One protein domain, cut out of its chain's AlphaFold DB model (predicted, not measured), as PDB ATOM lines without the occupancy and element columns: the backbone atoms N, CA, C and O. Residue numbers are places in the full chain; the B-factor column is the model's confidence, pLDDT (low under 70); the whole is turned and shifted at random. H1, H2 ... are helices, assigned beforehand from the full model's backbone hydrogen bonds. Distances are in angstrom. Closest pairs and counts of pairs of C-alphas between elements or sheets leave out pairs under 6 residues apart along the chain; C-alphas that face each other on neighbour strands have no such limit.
ATOM      1  N   SER A 489     -16.731 -28.113 -33.546       67.56
ATOM      2  CA  SER A 489     -15.868 -27.859 -34.706       67.56
ATOM      3  C   SER A 489     -14.994 -26.618 -34.504       67.56
ATOM      4  O   SER A 489     -13.785 -26.684 -34.708       67.56
ATOM      5  N   LEU A 490     -15.589 -25.514 -34.041       66.56
ATOM      6  CA  LEU A 490     -14.887 -24.248 -33.810       66.56
ATOM      7  C   LEU A 490     -13.863 -24.354 -32.664       66.56
ATOM      8  O   LEU A 490     -12.710 -23.960 -32.826       66.56
ATOM      9  N   PHE A 491     -14.253 -24.930 -31.520       64.50
ATOM     10  CA  PHE A 491     -13.395 -25.004 -30.330       64.50
ATOM     11  C   PHE A 491     -12.345 -26.123 -30.364       64.50
ATOM     12  O   PHE A 491     -11.355 -26.010 -29.647       64.50
ATOM     13  N   PHE A 492     -12.519 -27.187 -31.159       62.25
ATOM     14  CA  PHE A 492     -11.531 -28.275 -31.251       62.25
ATOM     15  C   PHE A 492     -10.715 -28.275 -32.551       62.25
ATOM     16  O   PHE A 492      -9.604 -28.799 -32.543       62.25
ATOM     17  N   GLY A 493     -11.211 -27.677 -33.641       63.22
ATOM     18  CA  GLY A 493     -10.464 -27.556 -34.897       63.22
ATOM     19  C   GLY A 493      -9.303 -26.565 -34.791       63.22
ATOM     20  O   GLY A 493      -8.141 -26.941 -34.942       63.22
ATOM     21  N   ASN A 494      -9.604 -25.304 -34.461       71.06
ATOM     22  CA  ASN A 494      -8.609 -24.228 -34.521       71.06
ATOM     23  C   ASN A 494      -7.598 -24.211 -33.360       71.06
ATOM     24  O   ASN A 494      -6.574 -23.551 -33.487       71.06
ATOM     25  N   GLN A 495      -7.787 -24.950 -32.258       79.00
ATOM     26  CA  GLN A 495      -6.860 -24.844 -31.115       79.00
ATOM     27  C   GLN A 495      -5.428 -25.317 -31.411       79.00
ATOM     28  O   GLN A 495      -4.488 -24.739 -30.876       79.00
ATOM     29  N   ARG A 496      -5.206 -26.289 -32.314       80.25
ATOM     30  CA  ARG A 496      -3.824 -26.635 -32.717       80.25
ATOM     31  C   ARG A 496      -3.168 -25.534 -33.554       80.25
ATOM     32  O   ARG A 496      -1.959 -25.349 -33.449       80.25
ATOM     33  N   TYR A 497      -3.956 -24.809 -34.350       85.56
ATOM     34  CA  TYR A 497      -3.498 -23.646 -35.108       85.56
ATOM     35  C   TYR A 497      -3.216 -22.453 -34.185       85.56
ATOM     36  O   TYR A 497      -2.166 -21.838 -34.314       85.56
ATOM     37  N   LEU A 498      -4.092 -22.171 -33.214       87.50
ATOM     38  CA  LEU A 498      -3.895 -21.108 -32.222       87.50
ATOM     39  C   LEU A 498      -2.673 -21.381 -31.331       87.50
ATOM     40  O   LEU A 498      -1.848 -20.490 -31.152       87.50
ATOM     41  N   ASP A 499      -2.502 -22.620 -30.857       89.50
ATOM     42  CA  ASP A 499      -1.293 -23.065 -30.155       89.50
ATOM     43  C   ASP A 499      -0.024 -22.838 -30.998       89.50
ATOM     44  O   ASP A 499       0.969 -22.307 -30.508       89.50
ATOM     45  N   ALA A 500      -0.036 -23.273 -32.264       91.50
ATOM     46  CA  ALA A 500       1.109 -23.139 -33.162       91.50
ATOM     47  C   ALA A 500       1.401 -21.672 -33.499       91.50
ATOM     48  O   ALA A 500       2.563 -21.279 -33.563       91.50
ATOM     49  N   LYS A 501       0.359 -20.849 -33.660       92.81
ATOM     50  CA  LYS A 501       0.492 -19.414 -33.900       92.81
ATOM     51  C   LYS A 501       1.056 -18.691 -32.678       92.81
ATOM     52  O   LYS A 501       1.939 -17.869 -32.849       92.81
ATOM     53  N   ALA A 502       0.648 -19.041 -31.458       93.75
ATOM     54  CA  ALA A 502       1.242 -18.479 -30.242       93.75
ATOM     55  C   ALA A 502       2.736 -18.839 -30.084       93.75
ATOM     56  O   ALA A 502       3.523 -18.023 -29.603       93.75
ATOM     57  N   LEU A 503       3.147 -20.037 -30.515       94.00
ATOM     58  CA  LEU A 503       4.561 -20.431 -30.573       94.00
ATOM     59  C   LEU A 503       5.322 -19.660 -31.665       94.00
ATOM     60  O   LEU A 503       6.414 -19.164 -31.413       94.00
ATOM     61  N   TYR A 504       4.722 -19.485 -32.844       94.31
ATOM     62  CA  TYR A 504       5.304 -18.717 -33.950       94.31
ATOM     63  C   TYR A 504       5.466 -17.229 -33.594       94.31
ATOM     64  O   TYR A 504       6.545 -16.664 -33.735       94.31
ATOM     65  N   ASP A 505       4.415 -16.614 -33.049       93.06
ATOM     66  CA  ASP A 505       4.382 -15.205 -32.634       93.06
ATOM     67  C   ASP A 505       5.290 -14.920 -31.417       93.06
ATOM     68  O   ASP A 505       5.580 -13.760 -31.130       93.06
ATOM     69  N   SER A 506       5.753 -15.957 -30.705       92.50
ATOM     70  CA  SER A 506       6.782 -15.854 -29.655       92.50
ATOM     71  C   SER A 506       8.193 -16.238 -30.125       92.50
ATOM     72  O   SER A 506       9.105 -16.323 -29.303       92.50
ATOM     73  N   GLY A 507       8.387 -16.438 -31.434       90.31
ATOM     74  CA  GLY A 507       9.683 -16.727 -32.051       90.31
ATOM     75  C   GLY A 507      10.149 -18.180 -31.943       90.31
ATOM     76  O   GLY A 507      11.273 -18.466 -32.324       90.31
ATOM     77  N   GLN A 508       9.321 -19.105 -31.445       92.00
ATOM     78  CA  GLN A 508       9.673 -20.523 -31.298       92.00
ATOM     79  C   GLN A 508       9.280 -21.308 -32.557       92.00
ATOM     80  O   GLN A 508       8.357 -22.133 -32.537       92.00
ATOM     81  N   TYR A 509       9.948 -21.025 -33.676       94.25
ATOM     82  CA  TYR A 509       9.549 -21.530 -34.994       94.25
ATOM     83  C   TYR A 509       9.625 -23.057 -35.074       94.25
ATOM     84  O   TYR A 509       8.688 -23.693 -35.567       94.25
ATOM     85  N   ASN A 510      10.672 -23.663 -34.506       92.88
ATOM     86  CA  ASN A 510      10.808 -25.119 -34.424       92.88
ATOM     87  C   ASN A 510       9.631 -25.771 -33.658       92.88
ATOM     88  O   ASN A 510       8.979 -26.690 -34.163       92.88
ATOM     89  N   SER A 511       9.257 -25.222 -32.496       93.19
ATOM     90  CA  SER A 511       8.092 -25.670 -31.712       93.19
ATOM     91  C   SER A 511       6.763 -25.485 -32.459       93.19
ATOM     92  O   SER A 511       5.882 -26.346 -32.386       93.19
ATOM     93  N   ALA A 512       6.602 -24.378 -33.194       93.19
ATOM     94  CA  ALA A 512       5.420 -24.112 -34.012       93.19
ATOM     95  C   ALA A 512       5.285 -25.122 -35.166       93.19
ATOM     96  O   ALA A 512       4.197 -25.653 -35.400       93.19
ATOM     97  N   TYR A 513       6.394 -25.453 -35.835       93.12
ATOM     98  CA  TYR A 513       6.436 -26.474 -36.881       93.12
ATOM     99  C   TYR A 513       6.085 -27.870 -36.331       93.12
ATOM    100  O   TYR A 513       5.176 -28.522 -36.856       93.12
ATOM    101  N   GLN A 514       6.699 -28.292 -35.218       91.75
ATOM    102  CA  GLN A 514       6.400 -29.571 -34.545       91.75
ATOM    103  C   GLN A 514       4.929 -29.688 -34.092       91.75
ATOM    104  O   GLN A 514       4.366 -30.782 -34.007       91.75
ATOM    105  N   LYS A 515       4.255 -28.562 -33.819       90.12
ATOM    106  CA  LYS A 515       2.822 -28.538 -33.473       90.12
ATOM    107  C   LYS A 515       1.908 -28.872 -34.666       90.12
ATOM    108  O   LYS A 515       0.788 -29.356 -34.452       90.12
ATOM    109  N   LEU A 516       2.380 -28.615 -35.889       89.88
ATOM    110  CA  LEU A 516       1.641 -28.699 -37.156       89.88
ATOM    111  C   LEU A 516       2.063 -29.880 -38.050       89.88
ATOM    112  O   LEU A 516       1.339 -30.243 -38.982       89.88
ATOM    113  N   GLU A 517       3.217 -30.500 -37.806       87.69
ATOM    114  CA  GLU A 517       3.611 -31.726 -38.503       87.69
ATOM    115  C   GLU A 517       2.810 -32.962 -38.053       87.69
ATOM    116  O   GLU A 517       2.095 -32.948 -37.052       87.69
ATOM    117  N   GLY A 518       2.847 -34.033 -38.854       81.56
ATOM    118  CA  GLY A 518       2.097 -35.275 -38.602       81.56
ATOM    119  C   GLY A 518       0.561 -35.174 -38.671       81.56
ATOM    120  O   GLY A 518      -0.120 -36.198 -38.622       81.56
ATOM    121  N   VAL A 519      -0.014 -33.974 -38.801       82.19
ATOM    122  CA  VAL A 519      -1.465 -33.766 -38.874       82.19
ATOM    123  C   VAL A 519      -1.959 -33.915 -40.320       82.19
ATOM    124  O   VAL A 519      -1.653 -33.104 -41.187       82.19
ATOM    125  N   ASN A 520      -2.781 -34.939 -40.566       71.69
ATOM    126  CA  ASN A 520      -3.270 -35.324 -41.904       71.69
ATOM    127  C   ASN A 520      -4.284 -34.354 -42.549       71.69
ATOM    128  O   ASN A 520      -4.715 -34.597 -43.675       71.69
ATOM    129  N   LYS A 521      -4.741 -33.330 -41.817       77.25
ATOM    130  CA  LYS A 521      -5.689 -32.301 -42.273       77.25
ATOM    131  C   LYS A 521      -5.406 -30.989 -41.543       77.25
ATOM    132  O   LYS A 521      -5.824 -30.826 -40.397       77.25
ATOM    133  N   LEU A 522      -4.686 -30.086 -42.198       79.38
ATOM    134  CA  LEU A 522      -4.592 -28.678 -41.812       79.38
ATOM    135  C   LEU A 522      -5.666 -27.878 -42.563       79.38
ATOM    136  O   LEU A 522      -6.163 -28.317 -43.598       79.38
ATOM    137  N   THR A 523      -6.025 -26.714 -42.024       83.56
ATOM    138  CA  THR A 523      -6.698 -25.654 -42.790       83.56
ATOM    139  C   THR A 523      -5.672 -24.933 -43.660       83.56
ATOM    140  O   THR A 523      -4.477 -24.976 -43.352       83.56
ATOM    141  N   SER A 524      -6.094 -24.197 -44.694       84.75
ATOM    142  CA  SER A 524      -5.137 -23.464 -45.554       84.75
ATOM    143  C   SER A 524      -4.248 -22.490 -44.756       84.75
ATOM    144  O   SER A 524      -3.044 -22.376 -45.000       84.75
ATOM    145  N   LYS A 525      -4.809 -21.852 -43.715       86.31
ATOM    146  CA  LYS A 525      -4.064 -21.006 -42.761       86.31
ATOM    147  C   LYS A 525      -3.020 -21.800 -41.960       86.31
ATOM    148  O   LYS A 525      -1.935 -21.284 -41.699       86.31
ATOM    149  N   GLY A 526      -3.320 -23.047 -41.595       86.75
ATOM    150  CA  GLY A 526      -2.384 -23.953 -40.925       86.75
ATOM    151  C   GLY A 526      -1.261 -24.458 -41.834       86.75
ATOM    152  O   GLY A 526      -0.135 -24.599 -41.367       86.75
ATOM    153  N   GLU A 527      -1.531 -24.693 -43.122       89.44
ATOM    154  CA  GLU A 527      -0.498 -25.105 -44.088       89.44
ATOM    155  C   GLU A 527       0.528 -23.995 -44.329       89.44
ATOM    156  O   GLU A 527       1.725 -24.256 -44.229       89.44
ATOM    157  N   LYS A 528       0.073 -22.748 -44.520       91.69
ATOM    158  CA  LYS A 528       0.959 -21.575 -44.631       91.69
ATOM    159  C   LYS A 528       1.777 -21.341 -43.361       91.69
ATOM    160  O   LYS A 528       2.988 -21.167 -43.429       91.69
ATOM    161  N   LEU A 529       1.149 -21.418 -42.184       92.31
ATOM    162  CA  LEU A 529       1.879 -21.284 -40.918       92.31
ATOM    163  C   LEU A 529       2.945 -22.383 -40.753       92.31
ATOM    164  O   LEU A 529       4.006 -22.137 -40.187       92.31
ATOM    165  N   LYS A 530       2.697 -23.586 -41.282       93.00
ATOM    166  CA  LYS A 530       3.662 -24.688 -41.277       93.00
ATOM    167  C   LYS A 530       4.828 -24.462 -42.246       93.00
ATOM    168  O   LYS A 530       5.944 -24.824 -41.884       93.00
ATOM    169  N   THR A 531       4.621 -23.895 -43.439       93.25
ATOM    170  CA  THR A 531       5.732 -23.574 -44.362       93.25
ATOM    171  C   THR A 531       6.583 -22.426 -43.824       93.25
ATOM    172  O   THR A 531       7.799 -22.587 -43.720       93.25
ATOM    173  N   GLN A 532       5.947 -21.355 -43.341       93.94
ATOM    174  CA  GLN A 532       6.596 -20.243 -42.640       93.94
ATOM    175  C   GLN A 532       7.444 -20.727 -41.452       93.94
ATOM    176  O   GLN A 532       8.637 -20.433 -41.371       93.94
ATOM    177  N   ALA A 533       6.848 -21.522 -40.550       94.88
ATOM    178  CA  ALA A 533       7.545 -22.069 -39.388       94.88
ATOM    179  C   ALA A 533       8.696 -23.003 -39.788       94.88
ATOM    180  O   ALA A 533       9.773 -22.899 -39.216       94.88
ATOM    181  N   LYS A 534       8.508 -23.874 -40.792       94.62
ATOM    182  CA  LYS A 534       9.565 -24.763 -41.306       94.62
ATOM    183  C   LYS A 534      10.770 -23.971 -41.820       94.62
ATOM    184  O   LYS A 534      11.903 -24.345 -41.533       94.62
ATOM    185  N   LEU A 535      10.524 -22.920 -42.607       94.25
ATOM    186  CA  LEU A 535      11.573 -22.097 -43.206       94.25
ATOM    187  C   LEU A 535      12.399 -21.392 -42.121       94.25
ATOM    188  O   LEU A 535      13.618 -21.553 -42.086       94.25
ATOM    189  N   LEU A 536      11.748 -20.683 -41.195       94.94
ATOM    190  CA  LEU A 536      12.451 -19.975 -40.119       94.94
ATOM    191  C   LEU A 536      13.145 -20.941 -39.141       94.94
ATOM    192  O   LEU A 536      14.296 -20.703 -38.783       94.94
ATOM    193  N   ALA A 537      12.510 -22.067 -38.797       94.31
ATOM    194  CA  ALA A 537      13.091 -23.091 -37.925       94.31
ATOM    195  C   ALA A 537      14.362 -23.737 -38.497       94.31
ATOM    196  O   ALA A 537      15.231 -24.162 -37.736       94.31
ATOM    197  N   ASP A 538      14.491 -23.845 -39.823       93.44
ATOM    198  CA  ASP A 538      15.688 -24.415 -40.445       93.44
ATOM    199  C   ASP A 538      16.891 -23.463 -40.328       93.44
ATOM    200  O   ASP A 538      17.989 -23.917 -40.019       93.44
ATOM    201  N   LEU A 539      16.677 -22.150 -40.478       94.19
ATOM    202  CA  LEU A 539      17.691 -21.113 -40.228       94.19
ATOM    203  C   LEU A 539      18.071 -21.011 -38.744       94.19
ATOM    204  O   LEU A 539      19.258 -21.064 -38.420       94.19
ATOM    205  N   GLU A 540      17.069 -20.938 -37.864       94.56
ATOM    206  CA  GLU A 540      17.193 -21.002 -36.397       94.56
ATOM    207  C   GLU A 540      18.080 -22.195 -35.993       94.56
ATOM    208  O   GLU A 540      19.151 -22.021 -35.412       94.56
ATOM    209  N   THR A 541      17.739 -23.400 -36.465       94.38
ATOM    210  CA  THR A 541      18.496 -24.633 -36.193       94.38
ATOM    211  C   THR A 541      19.948 -24.572 -36.694       94.38
ATOM    212  O   THR A 541      20.822 -25.208 -36.098       94.38
ATOM    213  N   LYS A 542      20.262 -23.836 -37.775       95.19
ATOM    214  CA  LYS A 542      21.651 -23.674 -38.257       95.19
ATOM    215  C   LYS A 542      22.468 -22.736 -37.377       95.19
ATOM    216  O   LYS A 542      23.638 -23.039 -37.141       95.19
ATOM    217  N   LEU A 543      21.866 -21.660 -36.877       95.12
ATOM    218  CA  LEU A 543      22.502 -20.753 -35.923       95.12
ATOM    219  C   LEU A 543      22.706 -21.436 -34.568       95.12
ATOM    220  O   LEU A 543      23.836 -21.454 -34.086       95.12
ATOM    221  N   ASP A 544      21.691 -22.116 -34.030       94.69
ATOM    222  CA  ASP A 544      21.800 -22.921 -32.803       94.69
ATOM    223  C   ASP A 544      22.896 -23.992 -32.918       94.69
ATOM    224  O   ASP A 544      23.735 -24.151 -32.025       94.69
ATOM    225  N   SER A 545      22.938 -24.706 -34.053       95.50
ATOM    226  CA  SER A 545      23.985 -25.698 -34.337       95.50
ATOM    227  C   SER A 545      25.373 -25.061 -34.372       95.50
ATOM    228  O   SER A 545      26.322 -25.638 -33.848       95.50
ATOM    229  N   TYR A 546      25.510 -23.871 -34.962       96.06
ATOM    230  CA  TYR A 546      26.764 -23.120 -34.966       96.06
ATOM    231  C   TYR A 546      27.173 -22.698 -33.546       96.06
ATOM    232  O   TYR A 546      28.294 -23.002 -33.139       96.06
ATOM    233  N   GLN A 547      26.278 -22.073 -32.773       95.19
ATOM    234  CA  GLN A 547      26.562 -21.604 -31.411       95.19
ATOM    235  C   GLN A 547      26.969 -22.774 -30.500       95.19
ATOM    236  O   GLN A 547      28.017 -22.723 -29.857       95.19
ATOM    237  N   SER A 548      26.212 -23.876 -30.534       96.00
ATOM    238  CA  SER A 548      26.505 -25.104 -29.784       96.00
ATOM    239  C   SER A 548      27.854 -25.727 -30.171       96.00
ATOM    240  O   SER A 548      28.661 -26.076 -29.306       96.00
ATOM    241  N   MET A 549      28.162 -25.810 -31.471       94.75
ATOM    242  CA  MET A 549      29.437 -26.365 -31.943       94.75
ATOM    243  C   MET A 549      30.633 -25.453 -31.632       94.75
ATOM    244  O   MET A 549      31.702 -25.972 -31.320       94.75
ATOM    245  N   MET A 550      30.466 -24.122 -31.641       93.00
ATOM    246  CA  MET A 550      31.487 -23.177 -31.163       93.00
ATOM    247  C   MET A 550      31.779 -23.385 -29.673       93.00
ATOM    248  O   MET A 550      32.942 -23.501 -29.292       93.00
ATOM    249  N   THR A 551      30.743 -23.507 -28.833       93.38
ATOM    250  CA  THR A 551      30.897 -23.811 -27.399       93.38
ATOM    251  C   THR A 551      31.607 -25.150 -27.178       93.38
ATOM    252  O   THR A 551      32.481 -25.252 -26.320       93.38
ATOM    253  N   ALA A 552      31.311 -26.158 -28.004       92.94
ATOM    254  CA  ALA A 552      31.978 -27.459 -27.991       92.94
ATOM    255  C   ALA A 552      33.375 -27.479 -28.660       92.94
ATOM    256  O   ALA A 552      33.951 -28.559 -28.795       92.94
ATOM    257  N   LYS A 553      33.912 -26.329 -29.108       91.75
ATOM    258  CA  LYS A 553      35.160 -26.184 -29.895       91.75
ATOM    259  C   LYS A 553      35.211 -26.995 -31.207       91.75
ATOM    260  O   LYS A 553      36.285 -27.210 -31.763       91.75
ATOM    261  N   LYS A 554      34.067 -27.439 -31.732       92.81
ATOM    262  CA  LYS A 554      33.946 -28.221 -32.978       92.81
ATOM    263  C   LYS A 554      33.850 -27.287 -34.179       92.81
ATOM    264  O   LYS A 554      32.820 -27.209 -34.855       92.81
ATOM    265  N   TYR A 555      34.915 -26.520 -34.406       93.44
ATOM    266  CA  TYR A 555      34.942 -25.433 -35.384       93.44
ATOM    267  C   TYR A 555      34.626 -25.895 -36.818       93.44
ATOM    268  O   TYR A 555      34.026 -25.138 -37.579       93.44
ATOM    269  N   SER A 556      34.927 -27.150 -37.178       92.06
ATOM    270  CA  SER A 556      34.558 -27.729 -38.478       92.06
ATOM    271  C   SER A 556      33.049 -27.922 -38.632       92.06
ATOM    272  O   SER A 556      32.490 -27.643 -39.693       92.06
ATOM    273  N   MET A 557      32.360 -28.327 -37.564       92.56
ATOM    274  CA  MET A 557      30.904 -28.482 -37.549       92.56
ATOM    275  C   MET A 557      30.195 -27.127 -37.431       92.56
ATOM    276  O   MET A 557      29.145 -26.933 -38.051       92.56
ATOM    277  N   ALA A 558      30.786 -26.178 -36.701       95.06
ATOM    278  CA  ALA A 558      30.300 -24.805 -36.591       95.06
ATOM    279  C   ALA A 558      30.341 -24.081 -37.949       95.06
ATOM    280  O   ALA A 558      29.314 -23.593 -38.422       95.06
ATOM    281  N   LEU A 559      31.499 -24.095 -38.620       94.38
ATOM    282  CA  LEU A 559      31.683 -23.494 -39.941       94.38
ATOM    283  C   LEU A 559      30.787 -24.159 -40.999       94.38
ATOM    284  O   LEU A 559      30.090 -23.469 -41.742       94.38
ATOM    285  N   ASN A 560      30.716 -25.495 -41.018       93.88
ATOM    286  CA  ASN A 560      29.799 -26.216 -41.903       93.88
ATOM    287  C   ASN A 560      28.327 -25.809 -41.685       93.88
ATOM    288  O   ASN A 560      27.582 -25.668 -42.653       93.88
ATOM    289  N   SER A 561      27.898 -25.613 -40.433       94.94
ATOM    290  CA  SER A 561      26.520 -25.202 -40.122       94.94
ATOM    291  C   SER A 561      26.198 -23.814 -40.682       94.94
ATOM    292  O   SER A 561      25.138 -23.647 -41.286       94.94
ATOM    293  N   LEU A 562      27.131 -22.861 -40.578       95.56
ATOM    294  CA  LEU A 562      26.976 -21.531 -41.172       95.56
ATOM    295  C   LEU A 562      26.956 -21.564 -42.706       95.56
ATOM    296  O   LEU A 562      26.077 -20.948 -43.302       95.56
ATOM    297  N   ILE A 563      27.867 -22.302 -43.356       94.38
ATOM    298  CA  ILE A 563      27.891 -22.418 -44.829       94.38
ATOM    299  C   ILE A 563      26.577 -23.035 -45.340       94.38
ATOM    300  O   ILE A 563      25.978 -22.523 -46.284       94.38
ATOM    301  N   MET A 564      26.083 -24.093 -44.685       92.62
ATOM    302  CA  MET A 564      24.786 -24.694 -45.021       92.62
ATOM    303  C   MET A 564      23.613 -23.726 -44.820       92.62
ATOM    304  O   MET A 564      22.699 -23.713 -45.641       92.62
ATOM    305  N   GLY A 565      23.611 -22.945 -43.736       94.62
ATOM    306  CA  GLY A 565      22.554 -21.970 -43.466       94.62
ATOM    307  C   GLY A 565      22.570 -20.795 -44.445       94.62
ATOM    308  O   GLY A 565      21.518 -20.402 -44.936       94.62
ATOM    309  N   TYR A 566      23.752 -20.301 -44.815       94.69
ATOM    310  CA  TYR A 566      23.921 -19.260 -45.829       94.69
ATOM    311  C   TYR A 566      23.486 -19.726 -47.229       94.69
ATOM    312  O   TYR A 566      22.776 -19.004 -47.929       94.69
ATOM    313  N   GLY A 567      23.846 -20.952 -47.620       92.44
ATOM    314  CA  GLY A 567      23.382 -21.545 -48.874       92.44
ATOM    315  C   GLY A 567      21.857 -21.621 -48.948       92.44
ATOM    316  O   GLY A 567      21.254 -21.126 -49.899       92.44
ATOM    317  N   ARG A 568      21.218 -22.132 -47.887       91.62
ATOM    318  CA  ARG A 568      19.751 -22.205 -47.789       91.62
ATOM    319  C   ARG A 568      19.072 -20.841 -47.719       91.62
ATOM    320  O   ARG A 568      18.021 -20.677 -48.330       91.62
ATOM    321  N   TYR A 569      19.680 -19.866 -47.041       93.81
ATOM    322  CA  TYR A 569      19.222 -18.473 -47.003       93.81
ATOM    323  C   TYR A 569      19.064 -17.885 -48.415       93.81
ATOM    324  O   TYR A 569      18.058 -17.231 -48.694       93.81
ATOM    325  N   LYS A 570      20.014 -18.164 -49.319       92.81
ATOM    326  CA  LYS A 570      19.951 -17.746 -50.731       92.81
ATOM    327  C   LYS A 570      18.996 -18.624 -51.552       92.81
ATOM    328  O   LYS A 570      18.208 -18.087 -52.324       92.81
ATOM    329  N   GLU A 571      19.030 -19.945 -51.366       91.56
ATOM    330  CA  GLU A 571      18.215 -20.927 -52.108       91.56
ATOM    331  C   GLU A 571      16.702 -20.715 -51.906       91.56
ATOM    332  O   GLU A 571      15.946 -20.676 -52.876       91.56
ATOM    333  N   HIS A 572      16.261 -20.499 -50.664       93.06
ATOM    334  CA  HIS A 572      14.844 -20.349 -50.311       93.06
ATOM    335  C   HIS A 572      14.371 -18.885 -50.191       93.06
ATOM    336  O   HIS A 572      13.221 -18.645 -49.821       93.06
ATOM    337  N   ALA A 573      15.191 -17.887 -50.549       91.44
ATOM    338  CA  ALA A 573      14.813 -16.466 -50.475       91.44
ATOM    339  C   ALA A 573      13.509 -16.148 -51.240       91.44
ATOM    340  O   ALA A 573      12.632 -15.448 -50.737       91.44
ATOM    341  N   ALA A 574      13.338 -16.741 -52.427       92.44
ATOM    342  CA  ALA A 574      12.134 -16.592 -53.247       92.44
ATOM    343  C   ALA A 574      10.932 -17.432 -52.760       92.44
ATOM    344  O   ALA A 574       9.862 -17.379 -53.369       92.44
ATOM    345  N   GLU A 575      11.085 -18.249 -51.716       90.81
ATOM    346  CA  GLU A 575       9.976 -18.878 -50.986       90.81
ATOM    347  C   GLU A 575       9.606 -18.021 -49.770       90.81
ATOM    348  O   GLU A 575       8.432 -17.709 -49.584       90.81
ATOM    349  N   ALA A 576      10.604 -17.520 -49.035       91.00
ATOM    350  CA  ALA A 576      10.429 -16.588 -47.921       91.00
ATOM    351  C   ALA A 576       9.710 -15.278 -48.313       91.00
ATOM    352  O   ALA A 576       8.897 -14.765 -47.542       91.00
ATOM    353  N   GLU A 577       9.958 -14.758 -49.521       91.88
ATOM    354  CA  GLU A 577       9.223 -13.615 -50.082       91.88
ATOM    355  C   GLU A 577       7.735 -13.939 -50.317       91.88
ATOM    356  O   GLU A 577       6.864 -13.175 -49.902       91.88
ATOM    357  N   LYS A 578       7.423 -15.097 -50.922       91.94
ATOM    358  CA  LYS A 578       6.041 -15.526 -51.224       91.94
ATOM    359  C   LYS A 578       5.229 -15.822 -49.964       91.94
ATOM    360  O   LYS A 578       4.044 -15.501 -49.912       91.94
ATOM    361  N   ASP A 579       5.877 -16.410 -48.963       88.81
ATOM    362  CA  ASP A 579       5.282 -16.712 -47.661       88.81
ATOM    363  C   ASP A 579       5.240 -15.484 -46.727       88.81
ATOM    364  O   ASP A 579       4.701 -15.574 -45.625       88.81
ATOM    365  N   GLY A 580       5.754 -14.323 -47.156       90.62
ATOM    366  CA  GLY A 580       5.650 -13.058 -46.420       90.62
ATOM    367  C   GLY A 580       6.522 -12.973 -45.162       90.62
ATOM    368  O   GLY A 580       6.202 -12.213 -44.252       90.62
ATOM    369  N   ILE A 581       7.609 -13.748 -45.098       93.12
ATOM    370  CA  ILE A 581       8.537 -13.830 -43.951       93.12
ATOM    371  C   ILE A 581       9.902 -13.185 -44.237       93.12
ATOM    372  O   ILE A 581      10.871 -13.422 -43.521       93.12
ATOM    373  N   LEU A 582       9.994 -12.375 -45.295       92.56
ATOM    374  CA  LEU A 582      11.253 -11.835 -45.814       92.56
ATOM    375  C   LEU A 582      12.068 -11.052 -44.766       92.56
ATOM    376  O   LEU A 582      13.285 -11.195 -44.723       92.56
ATOM    377  N   ASP A 583      11.423 -10.276 -43.890       93.12
ATOM    378  CA  ASP A 583      12.123  -9.478 -42.871       93.12
ATOM    379  C   ASP A 583      12.811 -10.349 -41.803       93.12
ATOM    380  O   ASP A 583      13.973 -10.118 -41.465       93.12
ATOM    381  N   THR A 584      12.132 -11.385 -41.292       93.00
ATOM    382  CA  THR A 584      12.712 -12.317 -40.304       93.00
ATOM    383  C   THR A 584      13.706 -13.282 -40.948       93.00
ATOM    384  O   THR A 584      14.740 -13.585 -40.354       93.00
ATOM    385  N   TRP A 585      13.451 -13.700 -42.190       93.88
ATOM    386  CA  TRP A 585      14.382 -14.474 -43.014       93.88
ATOM    387  C   TRP A 585      15.709 -13.730 -43.227       93.88
ATOM    388  O   TRP A 585      16.785 -14.283 -42.993       93.88
ATOM    389  N   ASN A 586      15.638 -12.447 -43.594       94.69
ATOM    390  CA  ASN A 586      16.809 -11.594 -43.792       94.69
ATOM    391  C   ASN A 586      17.531 -11.263 -42.479       94.69
ATOM    392  O   ASN A 586      18.753 -11.126 -42.494       94.69
ATOM    393  N   ALA A 587      16.825 -11.179 -41.346       94.75
ATOM    394  CA  ALA A 587      17.455 -11.008 -40.036       94.75
ATOM    395  C   ALA A 587      18.353 -12.208 -39.674       94.75
ATOM    396  O   ALA A 587      19.531 -12.019 -39.369       94.75
ATOM    397  N   TYR A 588      17.843 -13.440 -39.798       94.25
ATOM    398  CA  TYR A 588      18.646 -14.651 -39.586       94.25
ATOM    399  C   TYR A 588      19.766 -14.808 -40.628       94.25
ATOM    400  O   TYR A 588      20.890 -15.176 -40.282       94.25
ATOM    401  N   GLY A 589      19.502 -14.480 -41.897       93.94
ATOM    402  CA  GLY A 589      20.530 -14.463 -42.943       93.94
ATOM    403  C   GLY A 589      21.675 -13.492 -42.637       93.94
ATOM    404  O   GLY A 589      22.845 -13.843 -42.800       93.94
ATOM    405  N   ALA A 590      21.358 -12.298 -42.129       95.19
ATOM    406  CA  ALA A 590      22.345 -11.311 -41.703       95.19
ATOM    407  C   ALA A 590      23.161 -11.785 -40.487       95.19
ATOM    408  O   ALA A 590      24.375 -11.577 -40.469       95.19
ATOM    409  N   GLU A 591      22.547 -12.471 -39.516       95.69
ATOM    410  CA  GLU A 591      23.276 -13.070 -38.387       95.69
ATOM    411  C   GLU A 591      24.279 -14.135 -38.866       95.69
ATOM    412  O   GLU A 591      25.435 -14.125 -38.441       95.69
ATOM    413  N   ILE A 592      23.896 -14.993 -39.821       96.00
ATOM    414  CA  ILE A 592      24.811 -15.981 -40.420       96.00
ATOM    415  C   ILE A 592      25.975 -15.303 -41.155       96.00
ATOM    416  O   ILE A 592      27.126 -15.708 -40.978       96.00
ATOM    417  N   VAL A 593      25.719 -14.256 -41.949       95.44
ATOM    418  CA  VAL A 593      26.782 -13.496 -42.640       95.44
ATOM    419  C   VAL A 593      27.700 -12.783 -41.636       95.44
ATOM    420  O   VAL A 593      28.923 -12.758 -41.812       95.44
ATOM    421  N   GLN A 594      27.152 -12.266 -40.533       95.88
ATOM    422  CA  GLN A 594      27.933 -11.686 -39.441       95.88
ATOM    423  C   GLN A 594      28.770 -12.749 -38.705       95.88
ATOM    424  O   GLN A 594      29.915 -12.478 -38.343       95.88
ATOM    425  N   ALA A 595      28.258 -13.964 -38.508       95.19
ATOM    426  CA  ALA A 595      29.005 -15.065 -37.900       95.19
ATOM    427  C   ALA A 595      30.147 -15.563 -38.812       95.19
ATOM    428  O   ALA A 595      31.284 -15.699 -38.355       95.19
ATOM    429  N   LEU A 596      29.879 -15.750 -40.112       95.19
ATOM    430  CA  LEU A 596      30.877 -16.132 -41.123       95.19
ATOM    431  C   LEU A 596      32.029 -15.124 -41.205       95.19
ATOM    432  O   LEU A 596      33.198 -15.513 -41.189       95.19
ATOM    433  N   SER A 597      31.707 -13.831 -41.251       94.50
ATOM    434  CA  SER A 597      32.715 -12.772 -41.340       94.50
ATOM    435  C   SER A 597      33.463 -12.550 -40.021       94.50
ATOM    436  O   SER A 597      34.686 -12.440 -40.038       94.50
ATOM    437  N   SER A 598      32.777 -12.532 -38.871       93.88
ATOM    438  CA  SER A 598      33.411 -12.218 -37.577       93.88
ATOM    439  C   SER A 598      34.220 -13.360 -36.958       93.88
ATOM    440  O   SER A 598      35.233 -13.082 -36.321       93.88
ATOM    441  N   GLN A 599      33.802 -14.621 -37.125       92.75
ATOM    442  CA  GLN A 599      34.521 -15.774 -36.565       92.75
ATOM    443  C   GLN A 599      35.489 -16.390 -37.578       92.75
ATOM    444  O   GLN A 599      36.623 -16.714 -37.232       92.75
ATOM    445  N   PHE A 600      35.055 -16.531 -38.834       92.56
ATOM    446  CA  PHE A 600      35.777 -17.302 -39.850       92.56
ATOM    447  C   PHE A 600      36.426 -16.450 -40.953       92.56
ATOM    448  O   PHE A 600      37.060 -17.005 -41.847       92.56
ATOM    449  N   ASN A 601      36.317 -15.115 -40.886       93.06
ATOM    450  CA  ASN A 601      36.847 -14.169 -41.880       93.06
ATOM    451  C   ASN A 601      36.410 -14.470 -43.333       93.06
ATOM    452  O   ASN A 601      37.120 -14.142 -44.284       93.06
ATOM    453  N   LEU A 602      35.234 -15.087 -43.505       90.94
ATOM    454  CA  LEU A 602      34.668 -15.452 -44.805       90.94
ATOM    455  C   LEU A 602      33.768 -14.352 -45.375       90.94
ATOM    456  O   LEU A 602      32.987 -13.734 -44.647       90.94
ATOM    457  N   THR A 603      33.831 -14.156 -46.692       91.81
ATOM    458  CA  THR A 603      32.870 -13.329 -47.435       91.81
ATOM    459  C   THR A 603      31.650 -14.132 -47.894       91.81
ATOM    460  O   THR A 603      31.685 -15.361 -47.995       91.81
ATOM    461  N   GLU A 604      30.570 -13.420 -48.225       90.69
ATOM    462  CA  GLU A 604      29.358 -13.983 -48.837       90.69
ATOM    463  C   GLU A 604      29.654 -14.806 -50.105       90.69
ATOM    464  O   GLU A 604      29.130 -15.910 -50.265       90.69
ATOM    465  N   ASP A 605      30.539 -14.316 -50.979       88.62
ATOM    466  CA  ASP A 605      30.906 -15.014 -52.217       88.62
ATOM    467  C   ASP A 605      31.675 -16.314 -51.931       88.62
ATOM    468  O   ASP A 605      31.391 -17.355 -52.518       88.62
ATOM    469  N   GLN A 606      32.604 -16.295 -50.965       87.81
ATOM    470  CA  GLN A 606      33.357 -17.490 -50.566       87.81
ATOM    471  C   GLN A 606      32.452 -18.556 -49.934       87.81
ATOM    472  O   GLN A 606      32.659 -19.749 -50.151       87.81
ATOM    473  N   ALA A 607      31.439 -18.142 -49.168       89.06
ATOM    474  CA  ALA A 607      30.448 -19.052 -48.604       89.06
ATOM    475  C   ALA A 607      29.535 -19.662 -49.690       89.06
ATOM    476  O   ALA A 607      29.181 -20.838 -49.586       89.06
ATOM    477  N   ALA A 608      29.218 -18.916 -50.758       89.25
ATOM    478  CA  ALA A 608      28.505 -19.439 -51.929       89.25
ATOM    479  C   ALA A 608      29.364 -20.456 -52.703       89.25
ATOM    480  O   ALA A 608      28.935 -21.592 -52.901       89.25
ATOM    481  N   ASP A 609      30.612 -20.102 -53.031       88.00
ATOM    482  CA  ASP A 609      31.604 -20.971 -53.694       88.00
ATOM    483  C   ASP A 609      31.877 -22.284 -52.933       88.00
ATOM    484  O   ASP A 609      32.289 -23.293 -53.521       88.00
ATOM    485  N   LEU A 610      31.707 -22.271 -51.606       88.50
ATOM    486  CA  LEU A 610      31.773 -23.459 -50.757       88.50
ATOM    487  C   LEU A 610      30.481 -24.285 -50.851       88.50
ATOM    488  O   LEU A 610      30.569 -25.491 -51.078       88.50
ATOM    489  N   TYR A 611      29.304 -23.667 -50.724       88.38
ATOM    490  CA  TYR A 611      28.009 -24.362 -50.787       88.38
ATOM    491  C   TYR A 611      27.732 -24.996 -52.162       88.38
ATOM    492  O   TYR A 611      27.337 -26.159 -52.243       88.38
ATOM    493  N   GLU A 612      28.012 -24.281 -53.255       85.31
ATOM    494  CA  GLU A 612      27.847 -24.777 -54.632       85.31
ATOM    495  C   GLU A 612      28.930 -25.796 -55.053       85.31
ATOM    496  O   GLU A 612      28.878 -26.377 -56.144       85.31
ATOM    497  N   GLY A 613      29.922 -26.045 -54.190       76.75
ATOM    498  CA  GLY A 613      31.081 -26.896 -54.440       76.75
ATOM    499  C   GLY A 613      30.744 -28.380 -54.622       76.75
ATOM    500  O   GLY A 613      30.950 -29.186 -53.718       76.75
ATOM    501  N   LYS A 614      30.339 -28.775 -55.840       63.81
ATOM    502  CA  LYS A 614      29.904 -30.139 -56.239       63.81
ATOM    503  C   LYS A 614      30.847 -31.307 -55.886       63.81
ATOM    504  O   LYS A 614      30.458 -32.461 -56.050       63.81
ATOM    505  N   ASN A 615      32.077 -31.054 -55.433       73.31
ATOM    506  CA  ASN A 615      33.012 -32.083 -54.977       73.31
ATOM    507  C   ASN A 615      33.224 -32.014 -53.452       73.31
ATOM    508  O   ASN A 615      33.998 -31.199 -52.947       73.31
ATOM    509  N   ARG A 616      32.592 -32.958 -52.740       68.38
ATOM    510  CA  ARG A 616      32.633 -33.109 -51.275       68.38
ATOM    511  C   ARG A 616      34.047 -33.259 -50.691       68.38
ATOM    512  O   ARG A 616      34.256 -32.890 -49.539       68.38
ATOM    513  N   ALA A 617      35.018 -33.776 -51.450       72.31
ATOM    514  CA  ALA A 617      36.405 -33.849 -50.987       72.31
ATOM    515  C   ALA A 617      37.036 -32.448 -50.915       72.31
ATOM    516  O   ALA A 617      37.587 -32.067 -49.883       72.31
ATOM    517  N   ASN A 618      36.873 -31.652 -51.977       81.75
ATOM    518  CA  ASN A 618      37.395 -30.286 -52.053       81.75
ATOM    519  C   ASN A 618      36.731 -29.362 -51.021       81.75
ATOM    520  O   ASN A 618      37.405 -28.501 -50.465       81.75
ATOM    521  N   TYR A 619      35.440 -29.565 -50.736       85.00
ATOM    522  CA  TYR A 619      34.713 -28.850 -49.681       85.00
ATOM    523  C   TYR A 619      35.390 -29.006 -48.311       85.00
ATOM    524  O   TYR A 619      35.802 -28.021 -47.700       85.00
ATOM    525  N   THR A 620      35.585 -30.249 -47.855       86.75
ATOM    526  CA  THR A 620      36.194 -30.533 -46.546       86.75
ATOM    527  C   THR A 620      37.661 -30.101 -46.472       86.75
ATOM    528  O   THR A 620      38.126 -29.737 -45.395       86.75
ATOM    529  N   ILE A 621      38.393 -30.120 -47.593       87.75
ATOM    530  CA  ILE A 621      39.770 -29.603 -47.667       87.75
ATOM    531  C   ILE A 621      39.773 -28.082 -47.473       87.75
ATOM    532  O   ILE A 621      40.381 -27.614 -46.515       87.75
ATOM    533  N   ARG A 622      39.018 -27.323 -48.281       87.88
ATOM    534  CA  ARG A 622      38.912 -25.856 -48.150       87.88
ATOM    535  C   ARG A 622      38.467 -25.425 -46.754       87.88
ATOM    536  O   ARG A 622      39.013 -24.484 -46.189       87.88
ATOM    537  N   MET A 623      37.496 -26.133 -46.177       90.12
ATOM    538  CA  MET A 623      37.010 -25.852 -44.826       90.12
ATOM    539  C   MET A 623      38.110 -26.024 -43.764       90.12
ATOM    540  O   MET A 623      38.163 -25.243 -42.820       90.12
ATOM    541  N   LYS A 624      39.020 -26.993 -43.933       89.12
ATOM    542  CA  LYS A 624      40.201 -27.145 -43.067       89.12
ATOM    543  C   LYS A 624      41.256 -26.077 -43.325       89.12
ATOM    544  O   LYS A 624      41.749 -25.513 -42.362       89.12
ATOM    545  N   GLU A 625      41.540 -25.740 -44.584       90.12
ATOM    546  CA  GLU A 625      42.477 -24.660 -44.944       90.12
ATOM    547  C   GLU A 625      42.082 -23.320 -44.288       90.12
ATOM    548  O   GLU A 625      42.939 -22.597 -43.781       90.12
ATOM    549  N   ILE A 626      40.776 -23.022 -44.225       90.06
ATOM    550  CA  ILE A 626      40.223 -21.849 -43.524       90.06
ATOM    551  C   ILE A 626      40.474 -21.934 -42.010       90.06
ATOM    552  O   ILE A 626      40.970 -20.982 -41.413       90.06
ATOM    553  N   LEU A 627      40.169 -23.070 -41.378       91.12
ATOM    554  CA  LEU A 627      40.334 -23.255 -39.929       91.12
ATOM    555  C   LEU A 627      41.806 -23.258 -39.495       91.12
ATOM    556  O   LEU A 627      42.149 -22.632 -38.491       91.12
ATOM    557  N   GLU A 628      42.686 -23.879 -40.282       89.94
ATOM    558  CA  GLU A 628      44.136 -23.869 -40.080       89.94
ATOM    559  C   GLU A 628      44.694 -22.439 -40.168       89.94
ATOM    560  O   GLU A 628      45.468 -22.034 -39.299       89.94
ATOM    561  N   ALA A 629      44.241 -21.633 -41.138       90.19
ATOM    562  CA  ALA A 629      44.625 -20.222 -41.262       90.19
ATOM    563  C   ALA A 629      44.170 -19.349 -40.073       90.19
ATOM    564  O   ALA A 629      44.812 -18.344 -39.760       90.19
ATOM    565  N   LEU A 630      43.091 -19.742 -39.389       90.81
ATOM    566  CA  LEU A 630      42.571 -19.087 -38.182       90.81
ATOM    567  C   LEU A 630      43.186 -19.639 -36.882       90.81
ATOM    568  O   LEU A 630      42.968 -19.069 -35.816       90.81
ATOM    569  N   ASN A 631      43.971 -20.722 -36.953       87.25
ATOM    570  CA  ASN A 631      44.404 -21.548 -35.813       87.25
ATOM    571  C   ASN A 631      43.235 -22.203 -35.038       87.25
ATOM    572  O   ASN A 631      43.417 -22.665 -33.913       87.25
TER     573      ASN A 631
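Overview. This is residues 489 to 631 of the 636 residues of an uncharacterized protein of Lachnospiraceae bacterium (UniProt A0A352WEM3). The long helix H4 runs through an elongated all-helix assembly: H5 and H7 pack on its later part as a three-helix bundle, and the hairpin of H2 and H3 packs on its earlier part. H8 crosses H5, H9 makes the end beyond the bundle, and little H1 makes the opposite tip, touching no helix. The printed part has 143 residues, with nine named helices, H1 to H9 in chain order, and no named strand. It is only just loose, close to compact, with a radius of gyration of the C-alphas of 17.6 A, and only just a rod, spanning 61 by 30 by 26 A.

Arrangement. H4, residues 524 to 551, forms with H5, residues 555 to 571, and H7, residues 582 to 600, an up-and-down bundle, each helix running against the one before it. H4 and H5, a helical hairpin, touch at a shallow tilt of 27 degrees, closest at the C-alphas of Tyr 546 and Ala 558, 4.2 A; of H4, residues 538 to 550 alone take part. H5 touches H7 at 33 degrees, only just short of steep, closest at the C-alphas of Tyr 569 and Gly 589, 5.9 A. H3, residues 509 to 516, touches H4 at a steep tilt of 41 degrees, opposite ways, closest at the C-alphas of Asn 510 and Ala 537, 4.6 A. H2, residues 495 to 505, makes a helical hairpin with H3, closest at the C-alphas of Ala 500 and Ala 512, 4.5 A. H1, residues 489 to 493, and H2 meet only through their link. H6, residues 573 to 576, touches H7, closest at the C-alphas of Ala 576 and Leu 582, 5.3 A. H8, residues 604 to 611, touches H5 about perpendicular, at 78 degrees, closest at the C-alphas of Ile 563 and Ala 607, 5.7 A. H9, residues 616 to 630, touches H5, closest at the C-alphas of Ser 556 and Met 623, 7.1 A. Every O i to N i+4 pair is within hydrogen-bond range in H1, H2, H5, H7, H8 and H9; H3 has 3 of 4, H4 has 23 of 24, and H6 is too short for one.

Along the chain. H4 is 40.4 A long, from C-alpha 524 at (-5.137, -23.464, -45.554) to C-alpha 551 at (30.897, -23.811, -27.399). H7 measures 25.8 A, H5 24.1 A and H9 21.6 A, ending at C-alpha 630 (42.571, -19.087, -38.182).

Size, cuts and confidence. The C-alphas farthest apart, of Ser 489 and Ala 629, are 61.3 A apart. The printed part has no cut and no long link. Its mean pLDDT is 89.5; residues 489 to 493, 614 and 616 are under 70.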